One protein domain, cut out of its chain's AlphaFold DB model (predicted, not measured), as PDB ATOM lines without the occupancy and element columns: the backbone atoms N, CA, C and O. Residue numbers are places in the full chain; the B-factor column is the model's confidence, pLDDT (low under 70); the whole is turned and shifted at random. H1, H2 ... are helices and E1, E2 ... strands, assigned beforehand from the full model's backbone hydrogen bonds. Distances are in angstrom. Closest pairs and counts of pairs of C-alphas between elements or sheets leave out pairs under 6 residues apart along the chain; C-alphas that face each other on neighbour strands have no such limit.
ATOM      1  N   PRO A   8     152.359 128.334 125.974       93.25
ATOM      2  CA  PRO A   8     153.464 127.409 126.131       93.25
ATOM      3  C   PRO A   8     154.624 127.781 125.201       93.25
ATOM      4  O   PRO A   8     154.401 128.249 124.081       93.25
ATOM      5  N   LEU A   9     155.854 127.583 125.662       93.25
ATOM      6  CA  LEU A   9     157.046 127.697 124.825       93.25
ATOM      7  C   LEU A   9     156.956 126.704 123.662       93.25
ATOM      8  O   LEU A   9     156.411 125.600 123.802       93.25
ATOM      9  N   THR A  10     157.477 127.074 122.502       89.69
ATOM     10  CA  THR A  10     157.297 126.272 121.293       89.69
ATOM     11  C   THR A  10     157.972 124.916 121.421       89.69
ATOM     12  O   THR A  10     159.112 124.801 121.854       89.69
ATOM     13  N   GLY A  11     157.250 123.861 121.041       90.19
ATOM     14  CA  GLY A  11     157.744 122.488 121.158       90.19
ATOM     15  C   GLY A  11     157.679 121.906 122.574       90.19
ATOM     16  O   GLY A  11     158.120 120.776 122.772       90.19
ATOM     17  N   THR A  12     157.108 122.626 123.544       93.56
ATOM     18  CA  THR A  12     156.916 122.128 124.915       93.56
ATOM     19  C   THR A  12     155.482 121.660 125.172       93.56
ATOM     20  O   THR A  12     154.578 121.847 124.353       93.56
ATOM     21  N   ALA A  13     155.277 120.989 126.308       94.88
ATOM     22  CA  ALA A  13     153.956 120.536 126.725       94.88
ATOM     23  C   ALA A  13     153.012 121.725 127.011       94.88
ATOM     24  O   ALA A  13     153.478 122.785 127.435       94.88
ATOM     25  N   PRO A  14     151.688 121.552 126.842       95.06
ATOM     26  CA  PRO A  14     150.711 122.545 127.273       95.06
ATOM     27  C   PRO A  14     150.848 122.893 128.760       95.06
ATOM     28  O   PRO A  14     151.322 122.085 129.560       95.06
ATOM     29  N   PHE A  15     150.367 124.080 129.128       95.94
ATOM     30  CA  PHE A  15     150.232 124.471 130.526       95.94
ATOM     31  C   PHE A  15     149.353 123.490 131.297       95.94
ATOM     32  O   PHE A  15     148.341 123.003 130.787       95.94
ATOM     33  N   GLN A  16     149.743 123.232 132.538       97.38
ATOM     34  CA  GLN A  16     148.964 122.445 133.477       97.38
ATOM     35  C   GLN A  16     148.161 123.379 134.371       97.38
ATOM     36  O   GLN A  16     148.688 124.382 134.858       97.38
ATOM     37  N   PHE A  17     146.905 123.018 134.599       97.19
ATOM     38  CA  PHE A  17     145.985 123.716 135.487       97.19
ATOM     39  C   PHE A  17     145.358 122.710 136.452       97.19
ATOM     40  O   PHE A  17     145.282 121.523 136.126       97.19
ATOM     41  N   ASP A  18     144.945 123.171 137.629       96.00
ATOM     42  CA  ASP A  18     144.110 122.371 138.527       96.00
ATOM     43  C   ASP A  18     142.636 122.385 138.085       96.00
ATOM     44  O   ASP A  18     142.259 123.033 137.102       96.00
ATOM     45  N   ASP A  19     141.796 121.652 138.817       97.19
ATOM     46  CA  ASP A  19     140.359 121.550 138.543       97.19
ATOM     47  C   ASP A  19     139.616 122.895 138.709       97.19
ATOM     48  O   ASP A  19     138.541 123.076 138.136       97.19
ATOM     49  N   ASP A  20     140.202 123.848 139.442       96.75
ATOM     50  CA  ASP A  20     139.683 125.207 139.639       96.75
ATOM     51  C   ASP A  20     140.180 126.189 138.554       96.75
ATOM     52  O   ASP A  20     139.756 127.348 138.507       96.75
ATOM     53  N   GLY A  21     141.055 125.738 137.648       94.44
ATOM     54  CA  GLY A  21     141.622 126.534 136.562       94.44
ATOM     55  C   GLY A  21     142.820 127.399 136.963       94.44
ATOM     56  O   GLY A  21     143.222 128.272 136.188       94.44
ATOM     57  N   ASN A  22     143.420 127.180 138.136       94.81
ATOM     58  CA  ASN A  22     144.653 127.857 138.525       94.81
ATOM     59  C   ASN A  22     145.844 127.249 137.788       94.81
ATOM     60  O   ASN A  22     145.949 126.033 137.630       94.81
ATOM     61  N   PHE A  23     146.774 128.097 137.352       95.00
ATOM     62  CA  PHE A  23     148.007 127.642 136.719       95.00
ATOM     63  C   PHE A  23     148.869 126.847 137.709       95.00
ATOM     64  O   PHE A  23     149.127 127.308 138.820       95.00
ATOM     65  N   LEU A  24     149.354 125.681 137.278       96.81
ATOM     66  CA  LEU A  24     150.216 124.803 138.065       96.81
ATOM     67  C   LEU A  24     151.648 124.786 137.546       96.81
ATOM     68  O   LEU A  24     152.583 124.978 138.319       96.81
ATOM     69  N   SER A  25     151.845 124.511 136.256       97.50
ATOM     70  CA  SER A  25     153.191 124.439 135.692       97.50
ATOM     71  C   SER A  25     153.238 124.561 134.173       97.50
ATOM     72  O   SER A  25     152.249 124.334 133.469       97.50
ATOM     73  N   GLY A  26     154.420 124.901 133.661       97.06
ATOM     74  CA  GLY A  26     154.701 124.907 132.233       97.06
ATOM     75  C   GLY A  26     155.868 125.802 131.837       97.06
ATOM     76  O   GLY A  26     156.299 126.675 132.590       97.06
ATOM     77  N   TRP A  27     156.364 125.579 130.620       96.38
ATOM     78  CA  TRP A  27     157.293 126.490 129.959       96.38
ATOM     79  C   TRP A  27     156.486 127.609 129.337       96.38
ATOM     80  O   TRP A  27     155.662 127.335 128.470       96.38
ATOM     81  N   TRP A  28     156.688 128.848 129.762       92.06
ATOM     82  CA  TRP A  28     155.945 129.975 129.204       92.06
ATOM     83  C   TRP A  28     156.755 130.740 128.157       92.06
ATOM     84  O   TRP A  28     157.979 130.838 128.217       92.06
ATOM     85  N   SER A  29     156.041 131.303 127.194       92.12
ATOM     86  CA  SER A  29     156.545 132.268 126.231       92.12
ATOM     87  C   SER A  29     155.726 133.548 126.334       92.12
ATOM     88  O   SER A  29     154.536 133.541 126.673       92.12
ATOM     89  N   ALA A  30     156.381 134.672 126.077       90.00
ATOM     90  CA  ALA A  30     155.758 135.981 126.112       90.00
ATOM     91  C   ALA A  30     155.389 136.435 124.694       90.00
ATOM     92  O   ALA A  30     156.114 136.137 123.739       90.00
ATOM     93  N   PRO A  31     154.325 137.240 124.542       87.88
ATOM     94  CA  PRO A  31     154.107 137.985 123.315       87.88
ATOM     95  C   PRO A  31     155.353 138.806 122.982       87.88
ATOM     96  O   PRO A  31     155.994 139.410 123.859       87.88
ATOM     97  N   ARG A  32     155.709 138.841 121.703       87.81
ATOM     98  CA  ARG A  32     156.794 139.700 121.236       87.81
ATOM     99  C   ARG A  32     156.250 141.071 120.816       87.81
ATOM    100  O   ARG A  32     155.142 141.153 120.283       87.81
ATOM    101  N   PRO A  33     157.025 142.150 121.004       83.19
ATOM    102  CA  PRO A  33     156.678 143.446 120.443       83.19
ATOM    103  C   PRO A  33     156.896 143.474 118.921       83.19
ATOM    104  O   PRO A  33     157.610 142.648 118.346       83.19
ATOM    105  N   TYR A  34     156.296 144.468 118.271       89.62
ATOM    106  CA  TYR A  34     156.678 144.867 116.921       89.62
ATOM    107  C   TYR A  34     158.049 145.558 116.968       89.62
ATOM    108  O   TYR A  34     158.246 146.476 117.761       89.62
ATOM    109  N   VAL A  35     158.986 145.107 116.133       91.69
ATOM    110  CA  VAL A  35     160.398 145.541 116.127       91.69
ATOM    111  C   VAL A  35     160.787 146.307 114.858       91.69
ATOM    112  O   VAL A  35     161.961 146.583 114.638       91.69
ATOM    113  N   GLY A  36     159.806 146.669 114.027       91.69
ATOM    114  CA  GLY A  36     160.024 147.341 112.744       91.69
ATOM    115  C   GLY A  36     160.123 146.386 111.552       91.69
ATOM    116  O   GLY A  36     160.051 145.165 111.713       91.69
ATOM    117  N   GLU A  37     160.274 146.980 110.366       90.38
ATOM    118  CA  GLU A  37     160.460 146.300 109.078       90.38
ATOM    119  C   GLU A  37     161.912 146.408 108.599       90.38
ATOM    120  O   GLU A  37     162.632 147.341 108.966       90.38
ATOM    121  N   GLY A  38     162.329 145.482 107.732       87.50
ATOM    122  CA  GLY A  38     163.706 145.431 107.236       87.50
ATOM    123  C   GLY A  38     164.690 145.211 108.384       87.50
ATOM    124  O   GLY A  38     164.455 144.351 109.228       87.50
ATOM    125  N   ASP A  39     165.745 146.024 108.427       89.25
ATOM    126  CA  ASP A  39     166.807 145.937 109.436       89.25
ATOM    127  C   ASP A  39     166.585 146.889 110.630       89.25
ATOM    128  O   ASP A  39     167.496 147.160 111.412       89.25
ATOM    129  N   ALA A  40     165.371 147.435 110.791       91.62
ATOM    130  CA  ALA A  40     165.055 148.386 111.863       91.62
ATOM    131  C   ALA A  40     165.248 147.799 113.275       91.62
ATOM    132  O   ALA A  40     165.552 148.538 114.214       91.62
ATOM    133  N   ASN A  41     165.125 146.480 113.425       91.75
ATOM    134  CA  ASN A  41     165.351 145.777 114.685       91.75
ATOM    135  C   ASN A  41     166.813 145.848 115.164       91.75
ATOM    136  O   ASN A  41     167.036 145.782 116.372       91.75
ATOM    137  N   LEU A  42     167.793 146.076 114.276       92.00
ATOM    138  CA  LEU A  42     169.184 146.357 114.668       92.00
ATOM    139  C   LEU A  42     169.294 147.633 115.517       92.00
ATOM    140  O   LEU A  42     170.130 147.719 116.412       92.00
ATOM    141  N   GLY A  43     168.421 148.618 115.275       89.44
ATOM    142  CA  GLY A  43     168.376 149.863 116.046       89.44
ATOM    143  C   GLY A  43     167.875 149.690 117.483       89.44
ATOM    144  O   GLY A  43     168.052 150.593 118.297       89.44
ATOM    145  N   LEU A  44     167.267 148.543 117.808       90.25
ATOM    146  CA  LEU A  44     166.823 148.206 119.164       90.25
ATOM    147  C   LEU A  44     167.919 147.520 119.993       90.25
ATOM    148  O   LEU A  44     167.762 147.383 121.204       90.25
ATOM    149  N   GLY A  45     169.004 147.089 119.349       90.69
ATOM    150  CA  GLY A  45     170.133 146.422 119.981       90.69
ATOM    151  C   GLY A  45     170.726 145.341 119.086       90.69
ATOM    152  O   GLY A  45     170.010 144.676 118.334       90.69
ATOM    153  N   VAL A  46     172.036 145.148 119.213       94.19
ATOM    154  CA  VAL A  46     172.780 144.072 118.555       94.19
ATOM    155  C   VAL A  46     173.532 143.250 119.590       94.19
ATOM    156  O   VAL A  46     173.953 143.786 120.618       94.19
ATOM    157  N   ASN A  47     173.677 141.957 119.329       94.25
ATOM    158  CA  ASN A  47     174.546 141.091 120.114       94.25
ATOM    159  C   ASN A  47     176.026 141.315 119.728       94.25
ATOM    160  O   ASN A  47     176.347 142.096 118.829       94.25
ATOM    161  N   GLU A  48     176.943 140.633 120.414       94.25
ATOM    162  CA  GLU A  48     178.392 140.683 120.138       94.25
ATOM    163  C   GLU A  48     178.769 140.322 118.691       94.25
ATOM    164  O   GLU A  48     179.765 140.831 118.179       94.25
ATOM    165  N   ASP A  49     177.970 139.482 118.032       92.94
ATOM    166  CA  ASP A  49     178.184 139.041 116.652       92.94
ATOM    167  C   ASP A  49     177.592 140.026 115.620       92.94
ATOM    168  O   ASP A  49     177.706 139.824 114.409       92.94
ATOM    169  N   GLY A  50     176.990 141.131 116.079       92.69
ATOM    170  CA  GLY A  50     176.374 142.157 115.236       92.69
ATOM    171  C   GLY A  50     174.980 141.794 114.720       92.69
ATOM    172  O   GLY A  50     174.428 142.512 113.885       92.69
ATOM    173  N   GLU A  51     174.393 140.703 115.207       93.94
ATOM    174  CA  GLU A  51     173.033 140.286 114.879       93.94
ATOM    175  C   GLU A  51     172.024 141.085 115.704       93.94
ATOM    176  O   GLU A  51     172.303 141.495 116.831       93.94
ATOM    177  N   ALA A  52     170.815 141.286 115.176       94.06
ATOM    178  CA  ALA A  52     169.760 141.955 115.929       94.06
ATOM    179  C   ALA A  52     169.445 141.179 117.212       94.06
ATOM    180  O   ALA A  52     169.144 139.991 117.155       94.06
ATOM    181  N   PHE A  53     169.449 141.853 118.359       94.69
ATOM    182  CA  PHE A  53     169.152 141.207 119.637       94.69
ATOM    183  C   PHE A  53     167.701 140.697 119.686       94.69
ATOM    184  O   PHE A  53     167.423 139.609 120.189       94.69
ATOM    185  N   PHE A  54     166.774 141.467 119.104       93.75
ATOM    186  CA  PHE A  54     165.371 141.086 118.948       93.75
ATOM    187  C   PHE A  54     165.092 140.587 117.529       93.75
ATOM    188  O   PHE A  54     165.208 141.341 116.554       93.75
ATOM    189  N   ASN A  55     164.649 139.333 117.410       91.75
ATOM    190  CA  ASN A  55     164.334 138.755 116.110       91.75
ATOM    191  C   ASN A  55     163.040 139.316 115.518       91.75
ATOM    192  O   ASN A  55     161.999 139.431 116.174       91.75
ATOM    193  N   ARG A  56     163.099 139.611 114.219       91.25
ATOM    194  CA  ARG A  56     161.929 139.921 113.405       91.25
ATOM    195  C   ARG A  56     161.271 138.607 112.981       91.25
ATOM    196  O   ARG A  56     161.738 137.954 112.060       91.25
ATOM    197  N   CYS A  57     160.218 138.207 113.693       88.31
ATOM    198  CA  CYS A  57     159.508 136.952 113.430       88.31
ATOM    199  C   CYS A  57     157.995 137.167 113.260       88.31
ATOM    200  O   CYS A  57     157.180 136.828 114.129       88.31
ATOM    201  N   TYR A  58     157.590 137.790 112.147       88.56
ATOM    202  CA  TYR A  58     156.175 138.017 111.846       88.56
ATOM    203  C   TYR A  58     155.521 136.819 111.152       88.56
ATOM    204  O   TYR A  58     156.104 136.132 110.323       88.56
ATOM    205  N   GLY A  59     154.247 136.593 111.462       85.50
ATOM    206  CA  GLY A  59     153.475 135.475 110.915       85.50
ATOM    207  C   GLY A  59     153.085 135.735 109.468       85.50
ATOM    208  O   GLY A  59     153.022 134.805 108.675       85.50
ATOM    209  N   TRP A  60     152.922 137.011 109.095       86.00
ATOM    210  CA  TRP A  60     152.777 137.422 107.697       86.00
ATOM    211  C   TRP A  60     154.065 137.228 106.881       86.00
ATOM    212  O   TRP A  60     153.993 137.152 105.661       86.00
ATOM    213  N   GLU A  61     155.224 137.100 107.537       87.50
ATOM    214  CA  GLU A  61     156.495 136.692 106.918       87.50
ATOM    215  C   GLU A  61     156.690 135.165 106.946       87.50
ATOM    216  O   GLU A  61     157.718 134.662 106.504       87.50
ATOM    217  N   GLY A  62     155.714 134.410 107.464       85.88
ATOM    218  CA  GLY A  62     155.789 132.956 107.595       85.88
ATOM    219  C   GLY A  62     156.687 132.466 108.735       85.88
ATOM    220  O   GLY A  62     156.995 131.277 108.787       85.88
ATOM    221  N   CYS A  63     157.104 133.346 109.648       85.38
ATOM    222  CA  CYS A  63     157.967 132.968 110.761       85.38
ATOM    223  C   CYS A  63     157.162 132.346 111.912       85.38
ATOM    224  O   CYS A  63     156.162 132.908 112.372       85.38
ATOM    225  N   VAL A  64     157.616 131.180 112.378       83.81
ATOM    226  CA  VAL A  64     157.102 130.481 113.558       83.81
ATOM    227  C   VAL A  64     158.277 129.951 114.388       83.81
ATOM    228  O   VAL A  64     159.219 129.411 113.805       83.81
ATOM    229  N   PRO A  65     158.228 130.061 115.725       84.50
ATOM    230  CA  PRO A  65     157.132 130.616 116.526       84.50
ATOM    231  C   PRO A  65     157.134 132.140 116.613       84.50
ATOM    232  O   PRO A  65     158.165 132.770 116.446       84.50
ATOM    233  N   GLN A  66     155.976 132.746 116.883       86.62
ATOM    234  CA  GLN A  66     155.841 134.209 116.940       86.62
ATOM    235  C   GLN A  66     156.000 134.794 118.349       86.62
ATOM    236  O   GLN A  66     155.870 136.007 118.509       86.62
ATOM    237  N   GLN A  67     156.205 133.962 119.367       89.50
ATOM    238  CA  GLN A  67     156.446 134.406 120.735       89.50
ATOM    239  C   GLN A  67     157.932 134.686 120.962       89.50
ATOM    240  O   GLN A  67     158.737 134.661 120.037       89.50
ATOM    241  N   ARG A  68     158.299 135.039 122.185       92.62
ATOM    242  CA  ARG A  68     159.689 135.160 122.609       92.62
ATOM    243  C   ARG A  68     159.866 134.572 123.994       92.62
ATOM    244  O   ARG A  68     158.894 134.419 124.742       92.62
ATOM    245  N   ALA A  69     161.117 134.353 124.364       94.50
ATOM    246  CA  ALA A  69     161.478 134.066 125.734       94.50
ATOM    247  C   ALA A  69     160.939 135.143 126.700       94.50
ATOM    248  O   ALA A  69     160.872 136.334 126.356       94.50
ATOM    249  N   PRO A  70     160.553 134.745 127.919       93.69
ATOM    250  CA  PRO A  70     160.207 135.670 128.986       93.69
ATOM    251  C   PRO A  70     161.429 136.487 129.435       93.69
ATOM    252  O   PRO A  70     162.587 136.131 129.207       93.69
ATOM    253  N   GLN A  71     161.144 137.619 130.076       93.69
ATOM    254  CA  GLN A  71     162.159 138.525 130.608       93.69
ATOM    255  C   GLN A  71     162.730 137.984 131.917       93.69
ATOM    256  O   GLN A  71     161.989 137.478 132.759       93.69
ATOM    257  N   VAL A  72     164.035 138.160 132.096       93.81
ATOM    258  CA  VAL A  72     164.736 137.932 133.358       93.81
ATOM    259  C   VAL A  72     165.342 139.258 133.789       93.81
ATOM    260  O   VAL A  72     166.237 139.784 133.129       93.81
ATOM    261  N   ASP A  73     164.834 139.795 134.892       93.19
ATOM    262  CA  ASP A  73     165.287 141.065 135.445       93.19
ATOM    263  C   ASP A  73     166.209 140.818 136.639       93.19
ATOM    264  O   ASP A  73     165.915 140.013 137.526       93.19
ATOM    265  N   THR A  74     167.328 141.532 136.671       90.25
ATOM    266  CA  THR A  74     168.260 141.564 137.795       90.25
ATOM    267  C   THR A  74     168.299 142.981 138.345       90.25
ATOM    268  O   THR A  74     168.394 143.948 137.594       90.25
ATOM    269  N   ALA A  75     168.193 143.124 139.664       88.00
ATOM    270  CA  ALA A  75     168.161 144.428 140.314       88.00
ATOM    271  C   ALA A  75     169.266 144.533 141.366       88.00
ATOM    272  O   ALA A  75     169.429 143.648 142.206       88.00
ATOM    273  N   ALA A  76     169.997 145.644 141.337       85.44
ATOM    274  CA  ALA A  76     170.915 146.053 142.390       85.44
ATOM    275  C   ALA A  76     170.318 147.255 143.125       85.44
ATOM    276  O   ALA A  76     169.792 148.164 142.491       85.44
ATOM    277  N   ASN A  77     170.401 147.259 144.455       84.88
ATOM    278  CA  ASN A  77     169.842 148.310 145.303       84.88
ATOM    279  C   ASN A  77     170.912 148.824 146.274       84.88
ATOM    280  O   ASN A  77     171.637 148.027 146.871       84.88
ATOM    281  N   ALA A  78     170.982 150.140 146.458       80.88
ATOM    282  CA  ALA A  78     171.811 150.803 147.457       80.88
ATOM    283  C   ALA A  78     170.907 151.573 148.425       80.88
ATOM    284  O   ALA A  78     170.225 152.506 148.014       80.88
ATOM    285  N   LEU A  79     170.919 151.183 149.704       81.94
ATOM    286  CA  LEU A  79     170.086 151.758 150.762       81.94
ATOM    287  C   LEU A  79     170.958 152.415 151.838       81.94
ATOM    288  O   LEU A  79     171.877 151.787 152.367       81.94
ATOM    289  N   LYS A  80     170.632 153.652 152.214       79.50
ATOM    290  CA  LYS A  80     171.212 154.355 153.361       79.50
ATOM    291  C   LYS A  80     170.091 154.938 154.215       79.50
ATOM    292  O   LYS A  80     169.360 155.805 153.758       79.50
ATOM    293  N   ASN A  81     170.004 154.488 155.463       76.56
ATOM    294  CA  ASN A  81     169.004 154.943 156.422       76.56
ATOM    295  C   ASN A  81     169.697 155.564 157.644       76.56
ATOM    296  O   ASN A  81     170.647 154.984 158.181       76.56
ATOM    297  N   LYS A  82     169.242 156.741 158.071       74.06
ATOM    298  CA  LYS A  82     169.674 157.419 159.289       74.06
ATOM    299  C   LYS A  82     168.439 157.910 160.037       74.06
ATOM    300  O   LYS A  82     167.667 158.694 159.508       74.06
ATOM    301  N   GLN A  83     168.295 157.464 161.278       70.25
ATOM    302  CA  GLN A  83     167.235 157.891 162.184       70.25
ATOM    303  C   GLN A  83     167.907 158.437 163.440       70.25
ATOM    304  O   GLN A  83     168.761 157.761 164.022       70.25
ATOM    305  N   ILE A  84     167.584 159.669 163.817       77.00
ATOM    306  CA  ILE A  84     168.082 160.318 165.028       77.00
ATOM    307  C   ILE A  84     166.868 160.719 165.856       77.00
ATOM    308  O   ILE A  84     165.943 161.327 165.333       77.00
ATOM    309  N   THR A  85     166.894 160.410 167.146       79.06
ATOM    310  CA  THR A  85     165.953 160.953 168.128       79.06
ATOM    311  C   THR A  85     166.770 161.450 169.310       79.06
ATOM    312  O   THR A  85     167.617 160.715 169.822       79.06
ATOM    313  N   GLN A  86     166.569 162.704 169.697       67.62
ATOM    314  CA  GLN A  86     167.220 163.351 170.826       67.62
ATOM    315  C   GLN A  86     166.153 163.839 171.797       67.62
ATOM    316  O   GLN A  86     165.248 164.567 171.405       67.62
ATOM    317  N   ASP A  87     166.278 163.457 173.063       71.69
ATOM    318  CA  ASP A  87     165.415 163.908 174.144       71.69
ATOM    319  C   ASP A  87     166.206 164.730 175.171       71.69
ATOM    320  O   ASP A  87     167.328 164.397 175.560       71.69
ATOM    321  N   PHE A  88     165.619 165.839 175.610       73.00
ATOM    322  CA  PHE A  88     166.124 166.667 176.694       73.00
ATOM    323  C   PHE A  88     165.018 166.877 177.724       73.00
ATOM    324  O   PHE A  88     163.976 167.454 177.420       73.00
ATOM    325  N   GLY A  89     165.257 166.416 178.953       74.44
ATOM    326  CA  GLY A  89     164.319 166.524 180.068       74.44
ATOM    327  C   GLY A  89     164.897 167.308 181.244       74.44
ATOM    328  O   GLY A  89     166.043 167.094 181.641       74.44
ATOM    329  N   LEU A  90     164.091 168.188 181.836       77.50
ATOM    330  CA  LEU A  90     164.393 168.897 183.080       77.50
ATOM    331  C   LEU A  90     163.282 168.644 184.099       77.50
ATOM    332  O   LEU A  90     162.123 168.945 183.834       77.50
ATOM    333  N   ASN A  91     163.656 168.154 185.282       82.44
ATOM    334  CA  ASN A  91     162.771 168.043 186.442       82.44
ATOM    335  C   ASN A  91     163.295 168.954 187.556       82.44
ATOM    336  O   ASN A  91     164.461 168.864 187.955       82.44
ATOM    337  N   PHE A  92     162.433 169.826 188.066       78.88
ATOM    338  CA  PHE A  92     162.710 170.674 189.214       78.88
ATOM    339  C   PHE A  92     161.645 170.469 190.283       78.88
ATOM    340  O   PHE A  92     160.452 170.651 190.047       78.88
ATOM    341  N   ARG A  93     162.089 170.149 191.497       84.56
ATOM    342  CA  ARG A  93     161.217 169.978 192.656       84.56
ATOM    343  C   ARG A  93     161.636 170.911 193.780       84.56
ATOM    344  O   ARG A  93     162.788 170.894 194.209       84.56
ATOM    345  N   TRP A  94     160.672 171.665 194.302       79.88
ATOM    346  CA  TRP A  94     160.880 172.571 195.423       79.88
ATOM    347  C   TRP A  94     159.807 172.400 196.498       79.88
ATOM    348  O   TRP A  94     158.611 172.584 196.268       79.88
ATOM    349  N   ASP A  95     160.262 172.059 197.701       85.94
ATOM    350  CA  ASP A  95     159.436 171.994 198.901       85.94
ATOM    351  C   ASP A  95     159.480 173.377 199.587       85.94
ATOM    352  O   ASP A  95     160.415 173.704 200.316       85.94
ATOM    353  N   VAL A  96     158.485 174.224 199.296       81.50
ATOM    354  CA  VAL A  96     158.395 175.609 199.806       81.50
ATOM    355  C   VAL A  96     158.098 175.620 201.312       81.50
ATOM    356  O   VAL A  96     158.523 176.515 202.038       81.50
ATOM    357  N   SER A  97     157.352 174.621 201.790       81.69
ATOM    358  CA  SER A  97     157.108 174.343 203.211       81.69
ATOM    359  C   SER A  97     156.660 172.888 203.391       81.69
ATOM    360  O   SER A  97     156.330 172.229 202.408       81.69
ATOM    361  N   ASP A  98     156.502 172.420 204.634       79.69
ATOM    362  CA  ASP A  98     155.960 171.081 204.952       79.69
ATOM    363  C   ASP A  98     154.559 170.812 204.365       79.69
ATOM    364  O   ASP A  98     154.063 169.686 204.403       79.69
ATOM    365  N   ARG A  99     153.882 171.856 203.869       78.31
ATOM    366  CA  ARG A  99     152.516 171.802 203.338       78.31
ATOM    367  C   ARG A  99     152.396 172.224 201.881       78.31
ATOM    368  O   ARG A  99     151.285 172.151 201.375       78.31
ATOM    369  N   LEU A 100     153.465 172.685 201.231       68.62
ATOM    370  CA  LEU A 100     153.417 173.148 199.842       68.62
ATOM    371  C   LEU A 100     154.613 172.612 199.065       68.62
ATOM    372  O   LEU A 100     155.755 172.989 199.337       68.62
ATOM    373  N   ARG A 101     154.313 171.784 198.065       84.06
ATOM    374  CA  ARG A 101     155.279 171.249 197.109       84.06
ATOM    375  C   ARG A 101     154.968 171.762 195.714       84.06
ATOM    376  O   ARG A 101     153.810 171.755 195.300       84.06
ATOM    377  N   VAL A 102     156.015 172.159 195.002       77.44
ATOM    378  CA  VAL A 102     155.964 172.541 193.592       77.44
ATOM    379  C   VAL A 102     156.875 171.607 192.804       77.44
ATOM    380  O   VAL A 102     158.040 171.424 193.170       77.44
ATOM    381  N   THR A 103     156.345 171.043 191.723       78.38
ATOM    382  CA  THR A 103     157.090 170.234 190.755       78.38
ATOM    383  C   THR A 103     156.927 170.854 189.369       78.38
ATOM    384  O   THR A 103     155.811 171.194 188.971       78.38
ATOM    385  N   LEU A 104     158.043 171.024 188.664       74.19
ATOM    386  CA  LEU A 104     158.124 171.488 187.285       74.19
ATOM    387  C   LEU A 104     158.823 170.419 186.453       74.19
ATOM    388  O   LEU A 104     159.933 170.004 186.794       74.19
ATOM    389  N   ASP A 105     158.201 170.040 185.349       81.38
ATOM    390  CA  ASP A 105     158.730 169.076 184.396       81.38
ATOM    391  C   ASP A 105     158.699 169.689 182.995       81.38
ATOM    392  O   ASP A 105     157.704 170.283 182.580       81.38
ATOM    393  N   GLY A 106     159.802 169.575 182.264       75.00
ATOM    394  CA  GLY A 106     159.912 170.006 180.876       75.00
ATOM    395  C   GLY A 106     160.593 168.933 180.044       75.00
ATOM    396  O   GLY A 106     161.609 168.385 180.469       75.00
ATOM    397  N   GLN A 107     160.050 168.657 178.864       75.50
ATOM    398  CA  GLN A 107     160.617 167.738 177.884       75.50
ATOM    399  C   GLN A 107     160.671 168.402 176.506       75.50
ATOM    400  O   GLN A 107     159.741 169.099 176.096       75.50
ATOM    401  N   TYR A 108     161.771 168.177 175.801       73.56
ATOM    402  CA  TYR A 108     161.963 168.532 174.404       73.56
ATOM    403  C   TYR A 108     162.447 167.293 173.661       73.56
ATOM    404  O   TYR A 108     163.393 166.647 174.111       73.56
ATOM    405  N   VAL A 109     161.790 166.955 172.557       72.69
ATOM    406  CA  VAL A 109     162.152 165.831 171.694       72.69
ATOM    407  C   VAL A 109     162.360 166.364 170.283       72.69
ATOM    408  O   VAL A 109     161.497 167.058 169.755       72.69
ATOM    409  N   ASP A 110     163.493 166.024 169.683       71.12
ATOM    410  CA  ASP A 110     163.804 166.274 168.276       71.12
ATOM    411  C   ASP A 110     164.053 164.936 167.576       71.12
ATOM    412  O   ASP A 110     164.810 164.093 168.067       71.12
ATOM    413  N   ALA A 111     163.391 164.705 166.447       67.50
ATOM    414  CA  ALA A 111     163.504 163.483 165.671       67.50
ATOM    415  C   ALA A 111     163.685 163.795 164.184       67.50
ATOM    416  O   ALA A 111     162.899 164.534 163.605       67.50
ATOM    417  N   SER A 112     164.675 163.162 163.549       71.31
ATOM    418  CA  SER A 112     164.896 163.221 162.099       71.31
ATOM    419  C   SER A 112     165.057 161.826 161.496       71.31
ATOM    420  O   SER A 112     165.737 160.951 162.049       71.31
ATOM    421  N   VAL A 113     164.437 161.612 160.338       74.06
ATOM    422  CA  VAL A 113     164.512 160.396 159.524       74.06
ATOM    423  C   VAL A 113     164.988 160.780 158.130       74.06
ATOM    424  O   VAL A 113     164.331 161.542 157.434       74.06
ATOM    425  N   GLN A 114     166.113 160.207 157.712       71.44
ATOM    426  CA  GLN A 114     166.666 160.344 156.369       71.44
ATOM    427  C   GLN A 114     166.843 158.965 155.746       71.44
ATOM    428  O   GLN A 114     167.611 158.136 156.246       71.44
ATOM    429  N   ASN A 115     166.175 158.728 154.623       74.19
ATOM    430  CA  ASN A 115     166.280 157.497 153.854       74.19
ATOM    431  C   ASN A 115     166.663 157.814 152.409       74.19
ATOM    432  O   ASN A 115     166.072 158.679 151.772       74.19
ATOM    433  N   TYR A 116     167.646 157.094 151.885       78.50
ATOM    434  CA  TYR A 116     168.050 157.156 150.489       78.50
ATOM    435  C   TYR A 116     168.113 155.743 149.923       78.50
ATOM    436  O   TYR A 116     168.830 154.891 150.456       78.50
ATOM    437  N   ASN A 117     167.391 155.499 148.835       82.50
ATOM    438  CA  ASN A 117     167.397 154.246 148.103       82.50
ATOM    439  C   ASN A 117     167.537 154.519 146.605       82.50
ATOM    440  O   ASN A 117     166.666 155.140 146.006       82.50
ATOM    441  N   ALA A 118     168.586 153.977 145.995       82.06
ATOM    442  CA  ALA A 118     168.715 153.914 144.548       82.06
ATOM    443  C   ALA A 118     168.718 152.458 144.073       82.06
ATOM    444  O   ALA A 118     169.427 151.618 144.635       82.06
ATOM    445  N   SER A 119     167.981 152.173 143.000       86.38
ATOM    446  CA  SER A 119     167.963 150.865 142.348       86.38
ATOM    447  C   SER A 119     168.321 150.965 140.871       86.38
ATOM    448  O   SER A 119     167.962 151.928 140.191       86.38
ATOM    449  N   VAL A 120     169.036 149.961 140.374       88.06
ATOM    450  CA  VAL A 120     169.318 149.770 138.952       88.06
ATOM    451  C   VAL A 120     168.844 148.380 138.569       88.06
ATOM    452  O   VAL A 120     169.299 147.390 139.145       88.06
ATOM    453  N   THR A 121     167.964 148.311 137.576       92.50
ATOM    454  CA  THR A 121     167.446 147.059 137.026       92.50
ATOM    455  C   THR A 121     167.997 146.850 135.624       92.50
ATOM    456  O   THR A 121     167.786 147.672 134.725       92.50
ATOM    457  N   ALA A 122     168.683 145.730 135.433       94.06
ATOM    458  CA  ALA A 122     169.098 145.229 134.136       94.06
ATOM    459  C   ALA A 122     168.173 144.089 133.696       94.06
ATOM    460  O   ALA A 122     167.623 143.362 134.521       94.06
ATOM    461  N   ARG A 123     167.996 143.942 132.387       94.81
ATOM    462  CA  ARG A 123     167.105 142.956 131.781       94.81
ATOM    463  C   ARG A 123     167.851 142.092 130.784       94.81
ATOM    464  O   ARG A 123     168.645 142.599 129.995       94.81
ATOM    465  N   THR A 124     167.519 140.809 130.787       95.56
ATOM    466  CA  THR A 124     167.883 139.823 129.769       95.56
ATOM    467  C   THR A 124     166.694 138.887 129.498       95.56
ATOM    468  O   THR A 124     165.565 139.178 129.906       95.56
ATOM    469  N   PHE A 125     166.914 137.789 128.778       96.00
ATOM    470  CA  PHE A 125     165.890 136.820 128.393       96.00
ATOM    471  C   PHE A 125     166.401 135.393 128.554       96.00
ATOM    472  O   PHE A 125     167.571 135.126 128.292       96.00
ATOM    473  N   ALA A 126     165.520 134.479 128.954       96.94
ATOM    474  CA  ALA A 126     165.800 133.047 128.962       96.94
ATOM    475  C   ALA A 126     164.505 132.243 128.919       96.94
ATOM    476  O   ALA A 126     163.508 132.621 129.538       96.94
ATOM    477  N   ASP A 127     164.532 131.101 128.247       96.25
ATOM    478  CA  ASP A 127     163.433 130.146 128.305       96.25
ATOM    479  C   ASP A 127     163.271 129.664 129.748       96.25
ATOM    480  O   ASP A 127     164.239 129.264 130.402       96.25
ATOM    481  N   THR A 128     162.048 129.766 130.270       95.75
ATOM    482  CA  THR A 128     161.772 129.590 131.699       95.75
ATOM    483  C   THR A 128     160.624 128.614 131.921       95.75
ATOM    484  O   THR A 128     159.556 128.753 131.320       95.75
ATOM    485  N   PHE A 129     160.830 127.663 132.827       96.94
ATOM    486  CA  PHE A 129     159.801 126.780 133.359       96.94
ATOM    487  C   PHE A 129     159.342 127.271 134.726       96.94
ATOM    488  O   PHE A 129     160.159 127.607 135.585       96.94
ATOM    489  N   VAL A 130     158.029 127.276 134.930       96.44
ATOM    490  CA  VAL A 130     157.397 127.609 136.206       96.44
ATOM    491  C   VAL A 130     156.729 126.358 136.759       96.44
ATOM    492  O   VAL A 130     156.016 125.668 136.034       96.44
ATOM    493  N   ASP A 131     156.938 126.083 138.043       97.12
ATOM    494  CA  ASP A 131     156.328 124.968 138.765       97.12
ATOM    495  C   ASP A 131     155.825 125.431 140.132       97.12
ATOM    496  O   ASP A 131     156.607 125.778 141.021       97.12
ATOM    497  N   LEU A 132     154.505 125.450 140.284       96.81
ATOM    498  CA  LEU A 132     153.784 125.852 141.489       96.81
ATOM    499  C   LEU A 132     153.197 124.650 142.245       96.81
ATOM    500  O   LEU A 132     152.480 124.837 143.222       96.81
ATOM    501  N   THR A 133     153.488 123.416 141.816       95.88
ATOM    502  CA  THR A 133     152.895 122.196 142.398       95.88
ATOM    503  C   THR A 133     153.511 121.806 143.746       95.88
ATOM    504  O   THR A 133     152.925 121.041 144.514       95.88
ATOM    505  N   GLY A 134     154.713 122.311 144.038       91.88
ATOM    506  CA  GLY A 134     155.447 122.036 145.268       91.88
ATOM    507  C   GLY A 134     155.087 122.964 146.433       91.88
ATOM    508  O   GLY A 134     154.291 123.887 146.323       91.88
ATOM    509  N   LYS A 135     155.757 122.759 147.576       95.69
ATOM    510  CA  LYS A 135     155.631 123.645 148.752       95.69
ATOM    511  C   LYS A 135     156.066 125.090 148.459       95.69
ATOM    512  O   LYS A 135     155.571 126.018 149.093       95.69
ATOM    513  N   TYR A 136     157.024 125.258 147.551       96.00
ATOM    514  CA  TYR A 136     157.543 126.550 147.118       96.00
ATOM    515  C   TYR A 136     157.537 126.606 145.588       96.00
ATOM    516  O   TYR A 136     157.882 125.593 144.971       96.00
ATOM    517  N   PRO A 137     157.211 127.763 144.984       95.19
ATOM    518  CA  PRO A 137     157.384 127.978 143.555       95.19
ATOM    519  C   PRO A 137     158.823 127.703 143.129       95.19
ATOM    520  O   PRO A 137     159.769 128.176 143.766       95.19
ATOM    521  N   ARG A 138     158.992 126.965 142.034       96.50
ATOM    522  CA  ARG A 138     160.287 126.737 141.399       96.50
ATOM    523  C   ARG A 138     160.291 127.367 140.014       96.50
ATOM    524  O   ARG A 138     159.372 127.163 139.226       96.50
ATOM    525  N   LEU A 139     161.361 128.105 139.743       94.69
ATOM    526  CA  LEU A 139     161.696 128.616 138.423       94.69
ATOM    527  C   LEU A 139     162.948 127.896 137.936       94.69
ATOM    528  O   LEU A 139     163.925 127.782 138.679       94.69
ATOM    529  N   GLU A 140     162.914 127.414 136.704       95.88
ATOM    530  CA  GLU A 140     164.072 126.851 136.016       95.88
ATOM    531  C   GLU A 140     164.320 127.651 134.742       95.88
ATOM    532  O   GLU A 140     163.391 127.915 133.986       95.88
ATOM    533  N   PHE A 141     165.573 128.039 134.520       95.06
ATOM    534  CA  PHE A 141     165.998 128.779 133.337       95.06
ATOM    535  C   PHE A 141     166.875 127.879 132.477       95.06
ATOM    536  O   PHE A 141     167.763 127.208 133.005       95.06
ATOM    537  N   LEU A 142     166.695 127.925 131.158       95.94
ATOM    538  CA  LEU A 142     167.702 127.438 130.220       95.94
ATOM    539  C   LEU A 142     168.684 128.586 129.964       95.94
ATOM    540  O   LEU A 142     168.395 129.476 129.169       95.94
ATOM    541  N   PRO A 143     169.857 128.612 130.622       94.12
ATOM    542  CA  PRO A 143     170.671 129.823 130.702       94.12
ATOM    543  C   PRO A 143     171.260 130.261 129.359       94.12
ATOM    544  O   PRO A 143     171.707 131.393 129.249       94.12
ATOM    545  N   ASN A 144     171.277 129.377 128.359       96.12
ATOM    546  CA  ASN A 144     171.834 129.627 127.029       96.12
ATOM    547  C   ASN A 144     170.766 129.597 125.923       96.12
ATOM    548  O   ASN A 144     171.126 129.536 124.751       96.12
ATOM    549  N   GLN A 145     169.476 129.562 126.271       94.94
ATOM    550  CA  GLN A 145     168.387 129.518 125.295       94.94
ATOM    551  C   GLN A 145     167.362 130.602 125.591       94.94
ATOM    552  O   GLN A 145     166.951 130.788 126.735       94.94
ATOM    553  N   ALA A 146     166.969 131.313 124.541       95.44
ATOM    554  CA  ALA A 146     165.900 132.286 124.587       95.44
ATOM    555  C   ALA A 146     165.211 132.338 123.219       95.44
ATOM    556  O   ALA A 146     165.773 132.835 122.243       95.44
ATOM    557  N   GLU A 147     163.988 131.817 123.134       93.69
ATOM    558  CA  GLU A 147     163.194 131.843 121.907       93.69
ATOM    559  C   GLU A 147     163.088 133.272 121.336       93.69
ATOM    560  O   GLU A 147     162.730 134.218 122.041       93.69
ATOM    561  N   ASN A 148     163.396 133.436 120.044       93.12
ATOM    562  CA  ASN A 148     163.368 134.715 119.320       93.12
ATOM    563  C   ASN A 148     164.204 135.863 119.929       93.12
ATOM    564  O   ASN A 148     163.945 137.036 119.640       93.12
ATOM    565  N   ILE A 149     165.234 135.535 120.710       94.81
ATOM    566  CA  ILE A 149     166.229 136.484 121.219       94.81
ATOM    567  C   ILE A 149     167.625 135.957 120.877       94.81
ATOM    568  O   ILE A 149     167.978 134.840 121.251       94.81
ATOM    569  N   ASN A 150     168.437 136.762 120.189       95.00
ATOM    570  CA  ASN A 150     169.804 136.373 119.831       95.00
ATOM    571  C   ASN A 150     170.760 136.719 120.972       95.00
ATOM    572  O   ASN A 150     171.432 137.750 120.951       95.00
ATOM    573  N   LEU A 151     170.806 135.858 121.988       96.50
ATOM    574  CA  LEU A 151     171.789 135.972 123.063       96.50
ATOM    575  C   LEU A 151     173.204 135.737 122.516       96.50
ATOM    576  O   LEU A 151     173.459 134.737 121.849       96.50
ATOM    577  N   SER A 152     174.141 136.609 122.876       96.88
ATOM    578  CA  SER A 152     175.573 136.343 122.768       96.88
ATOM    579  C   SER A 152     175.967 135.087 123.542       96.88
ATOM    580  O   SER A 152     175.337 134.711 124.541       96.88
ATOM    581  N   SER A 153     177.058 134.459 123.100       96.06
ATOM    582  CA  SER A 153     177.606 133.246 123.709       96.06
ATOM    583  C   SER A 153     177.766 133.386 125.227       96.06
ATOM    584  O   SER A 153     178.240 134.404 125.724       96.06
ATOM    585  N   GLY A 154     177.359 132.361 125.979       95.06
ATOM    586  CA  GLY A 154     177.360 132.368 127.447       95.06
ATOM    587  C   GLY A 154     176.040 132.801 128.093       95.06
ATOM    588  O   GLY A 154     175.900 132.651 129.309       95.06
ATOM    589  N   GLY A 155     175.072 133.286 127.305       95.44
ATOM    590  CA  GLY A 155     173.686 133.474 127.736       95.44
ATOM    591  C   GLY A 155     173.564 134.341 128.992       95.44
ATOM    592  O   GLY A 155     174.132 135.431 129.042       95.44
ATOM    593  N   LEU A 156     172.882 133.847 130.027       95.69
ATOM    594  CA  LEU A 156     172.710 134.549 131.306       95.69
ATOM    595  C   LEU A 156     174.027 134.861 132.034       95.69
ATOM    596  O   LEU A 156     174.047 135.754 132.879       95.69
ATOM    597  N   ASN A 157     175.119 134.156 131.726       95.25
ATOM    598  CA  ASN A 157     176.434 134.419 132.317       95.25
ATOM    599  C   ASN A 157     177.248 135.455 131.529       95.25
ATOM    600  O   ASN A 157     178.326 135.835 131.984       95.25
ATOM    601  N   ASN A 158     176.769 135.901 130.363       95.19
ATOM    602  CA  ASN A 158     177.428 136.934 129.574       95.19
ATOM    603  C   ASN A 158     176.812 138.317 129.875       95.19
ATOM    604  O   ASN A 158     175.648 138.547 129.545       95.19
ATOM    605  N   PRO A 159     177.576 139.265 130.450       92.38
ATOM    606  CA  PRO A 159     177.101 140.620 130.728       92.38
ATOM    607  C   PRO A 159     176.605 141.396 129.500       92.38
ATOM    608  O   PRO A 159     175.751 142.262 129.653       92.38
ATOM    609  N   ASN A 160     177.086 141.085 128.291       92.44
ATOM    610  CA  ASN A 160     176.657 141.761 127.061       92.44
ATOM    611  C   ASN A 160     175.219 141.403 126.643       92.44
ATOM    612  O   ASN A 160     174.633 142.093 125.815       92.44
ATOM    613  N   ASN A 161     174.616 140.386 127.269       95.56
ATOM    614  CA  ASN A 161     173.201 140.048 127.097       95.56
ATOM    615  C   ASN A 161     172.253 140.849 127.997       95.56
ATOM    616  O   ASN A 161     171.050 140.567 128.020       95.56
ATOM    617  N   TYR A 162     172.775 141.809 128.762       94.25
ATOM    618  CA  TYR A 162     171.999 142.633 129.677       94.25
ATOM    619  C   TYR A 162     171.967 144.086 129.212       94.25
ATOM    620  O   TYR A 162     172.986 144.668 128.847       94.25
ATOM    621  N   PHE A 163     170.793 144.703 129.304       91.38
ATOM    622  CA  PHE A 163     170.623 146.141 129.104       91.38
ATOM    623  C   PHE A 163     169.898 146.760 130.294       91.38
ATOM    624  O   PHE A 163     169.048 146.126 130.923       91.38
ATOM    625  N   TYR A 164     170.220 148.013 130.614       89.38
ATOM    626  CA  TYR A 164     169.520 148.740 131.668       89.38
ATOM    627  C   TYR A 164     168.086 149.031 131.237       89.38
ATOM    628  O   TYR A 164     167.850 149.644 130.197       89.38
ATOM    629  N   TYR A 165     167.136 148.584 132.050       84.06
ATOM    630  CA  TYR A 165     165.715 148.804 131.808       84.06
ATOM    631  C   TYR A 165     165.160 149.936 132.673       84.06
ATOM    632  O   TYR A 165     164.339 150.721 132.202       84.06
ATOM    633  N   ALA A 166     165.611 150.037 133.924       85.38
ATOM    634  CA  ALA A 166     165.154 151.069 134.844       85.38
ATOM    635  C   ALA A 166     166.254 151.474 135.826       85.38
ATOM    636  O   ALA A 166     167.062 150.651 136.254       85.38
ATOM    637  N   VAL A 167     166.238 152.750 136.204       84.19
ATOM    638  CA  VAL A 167     166.985 153.297 137.337       84.19
ATOM    639  C   VAL A 167     165.983 154.085 138.167       84.19
ATOM    640  O   VAL A 167     165.307 154.962 137.630       84.19
ATOM    641  N   THR A 168     165.841 153.749 139.446       83.81
ATOM    642  CA  THR A 168     164.914 154.429 140.358       83.81
ATOM    643  C   THR A 168     165.680 155.063 141.503       83.81
ATOM    644  O   THR A 168     166.603 154.452 142.033       83.81
ATOM    645  N   ASP A 169     165.242 156.237 141.933       82.38
ATOM    646  CA  ASP A 169     165.718 156.896 143.147       82.38
ATOM    647  C   ASP A 169     164.510 157.182 144.047       82.38
ATOM    648  O   ASP A 169     163.446 157.585 143.567       82.38
ATOM    649  N   HIS A 170     164.664 156.927 145.339       80.69
ATOM    650  CA  HIS A 170     163.718 157.255 146.383       80.69
ATOM    651  C   HIS A 170     164.465 157.890 147.552       80.69
ATOM    652  O   HIS A 170     165.329 157.271 148.173       80.69
ATOM    653  N   THR A 171     164.090 159.124 147.873       75.19
ATOM    654  CA  THR A 171     164.610 159.865 149.020       75.19
ATOM    655  C   THR A 171     163.452 160.242 149.936       75.19
ATOM    656  O   THR A 171     162.428 160.734 149.461       75.19
ATOM    657  N   GLU A 172     163.627 160.025 151.234       72.19
ATOM    658  CA  GLU A 172     162.706 160.425 152.297       72.19
ATOM    659  C   GLU A 172     163.470 161.288 153.301       72.19
ATOM    660  O   GLU A 172     164.571 160.924 153.723       72.19
ATOM    661  N   ASP A 173     162.882 162.422 153.663       74.25
ATOM    662  CA  ASP A 173     163.399 163.341 154.673       74.25
ATOM    663  C   ASP A 173     162.216 163.779 155.541       74.25
ATOM    664  O   ASP A 173     161.214 164.274 155.014       74.25
ATOM    665  N   SER A 174     162.285 163.513 156.843       69.69
ATOM    666  CA  SER A 174     161.221 163.836 157.793       69.69
ATOM    667  C   SER A 174     161.805 164.302 159.114       69.69
ATOM    668  O   SER A 174     162.525 163.553 159.768       69.69
ATOM    669  N   ASP A 175     161.378 165.481 159.552       71.88
ATOM    670  CA  ASP A 175     161.769 166.087 160.822       71.88
ATOM    671  C   ASP A 175     160.541 166.296 161.724       71.88
ATOM    672  O   ASP A 175     159.433 166.550 161.237       71.88
ATOM    673  N   GLY A 176     160.723 166.183 163.040       73.19
ATOM    674  CA  GLY A 176     159.672 166.360 164.038       73.19
ATOM    675  C   GLY A 176     160.212 166.895 165.361       73.19
ATOM    676  O   GLY A 176     161.070 166.276 165.981       73.19
ATOM    677  N   GLU A 177     159.647 168.012 165.815       73.94
ATOM    678  CA  GLU A 177     159.969 168.648 167.094       73.94
ATOM    679  C   GLU A 177     158.752 168.583 168.033       73.94
ATOM    680  O   GLU A 177     157.636 168.941 167.645       73.94
ATOM    681  N   GLU A 178     158.956 168.175 169.286       62.25
ATOM    682  CA  GLU A 178     157.938 168.197 170.340       62.25
ATOM    683  C   GLU A 178     158.462 168.921 171.586       62.25
ATOM    684  O   GLU A 178     159.564 168.666 172.070       62.25
ATOM    685  N   VAL A 179     157.641 169.814 172.144       66.75
ATOM    686  CA  VAL A 179     157.870 170.456 173.443       66.75
ATOM    687  C   VAL A 179     156.688 170.119 174.344       66.75
ATOM    688  O   VAL A 179     155.546 170.403 173.981       66.75
ATOM    689  N   ALA A 180     156.948 169.596 175.543       72.75
ATOM    690  CA  ALA A 180     155.925 169.474 176.576       72.75
ATOM    691  C   ALA A 180     156.410 170.022 177.921       72.75
ATOM    692  O   ALA A 180     157.594 169.981 178.256       72.75
ATOM    693  N   SER A 181     155.472 170.555 178.696       61.09
ATOM    694  CA  SER A 181     155.729 171.103 180.026       61.09
ATOM    695  C   SER A 181     154.568 170.764 180.946       61.09
ATOM    696  O   SER A 181     153.414 170.881 180.533       61.09
ATOM    697  N   ASP A 182     154.878 170.352 182.171       72.94
ATOM    698  CA  ASP A 182     153.902 170.085 183.221       72.94
ATOM    699  C   ASP A 182     154.282 170.833 184.505       72.94
ATOM    700  O   ASP A 182     155.451 171.097 184.804       72.94
ATOM    701  N   THR A 183     153.271 171.256 185.256       64.06
ATOM    702  CA  THR A 183     153.437 172.003 186.502       64.06
ATOM    703  C   THR A 183     152.380 171.558 187.492       64.06
ATOM    704  O   THR A 183     151.192 171.822 187.315       64.06
ATOM    705  N   THR A 184     152.829 170.944 188.585       76.94
ATOM    706  CA  THR A 184     151.947 170.443 189.641       76.94
ATOM    707  C   THR A 184     152.264 171.120 190.973       76.94
ATOM    708  O   THR A 184     153.422 171.226 191.382       76.94
ATOM    709  N   ALA A 185     151.217 171.570 191.669       63.19
ATOM    710  CA  ALA A 185     151.303 172.134 193.010       63.19
ATOM    711  C   ALA A 185     150.394 171.358 193.970       63.19
ATOM    712  O   ALA A 185     149.179 171.299 193.779       63.19
ATOM    713  N   GLU A 186     150.980 170.789 195.022       67.19
ATOM    714  CA  GLU A 186     150.257 170.010 196.029       67.19
ATOM    715  C   GLU A 186     150.259 170.733 197.378       67.19
ATOM    716  O   GLU A 186     151.301 171.193 197.854       67.19
TER     717      GLU A 186
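This is residues 8 to 186 of the 199 residues of an uncharacterized protein of Alcanivorax sp (UniProt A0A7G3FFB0). A long, narrow arm of three antiparallel strands, E2, E3 and E6, runs away from a small head at one end and makes most of the length. The head holds a small sheet of E1, E4 and E5, the short helix H1, and long loops around the base of the arm. The arm is well paired along its length and twisted. The printed part has 179 residues with one named helix and six named strands, in the order E1 H1 E2 E3 E4 E5 E6; the sheets, E1 - E4 - E5 and E2 - E3 - E6, are each antiparallel, and the class is mostly strand. The whole is extended, with a radius of gyration of the C-alphas of 31.1 A and spans of 104 by 45 by 29 A.

Start at E1, residues 23 to 31, an edge strand that bends by 88 degrees at residue 26. Just before it, residues 16 to 17 pair with residues 23 to 25 of E1, antiparallel. Next look at H1, residues 40 to 44, which is not on either sheet; its one O i to N i+4 pair is out of hydrogen-bond range, while both O i to N i+3 pairs are within it. E2, residues 71 to 97, and E3, residues 100 to 125, form a hairpin with directions 176 degrees apart; look for N 74 and O 122 at 2.8 A and N 94 and O 102 at 2.9 A. E4, residues 127 to 131, meets E3 only through their tight link. E4 is antiparallel to E1 at 157 degrees, with N 26 and O 130 3.0 A apart. E4 and E5, residues 138 to 142, form a hairpin, with N 129 and O 140 at 2.8 A. E6, residues 163 to 186, is antiparallel to E3 at 174 degrees, with N 111 and O 176 at 2.8 A. E5 and E6 are apart.

Find C-alpha 23 at (148.007, 127.642, 136.719), where E1 begins. From C-alpha 71 at (162.159, 138.525, 130.608), E2 runs 81.1 A to C-alpha 97 at (157.108, 174.343, 203.211). E3 comes back over 81.1 A, and E6 runs 73.9 A to C-alpha 186 at (150.257, 170.010, 196.029). The others are shorter: E1 18.0 A, E4 13.7 A, E5 13.4 A and H1 7.5 A.

The C-alphas of Gly 62 and Asp 98, the two farthest apart, are 104.6 A apart. The printed part has no cut. The links H1 to E2, residues 45 to 70, and E5 to E6, residues 143 to 162, are long. Mean pLDDT of the printed part is 86.8; residues 86, 100, 111, 174, 178 to 179, 181, 183 and 185 to 186 are under 70.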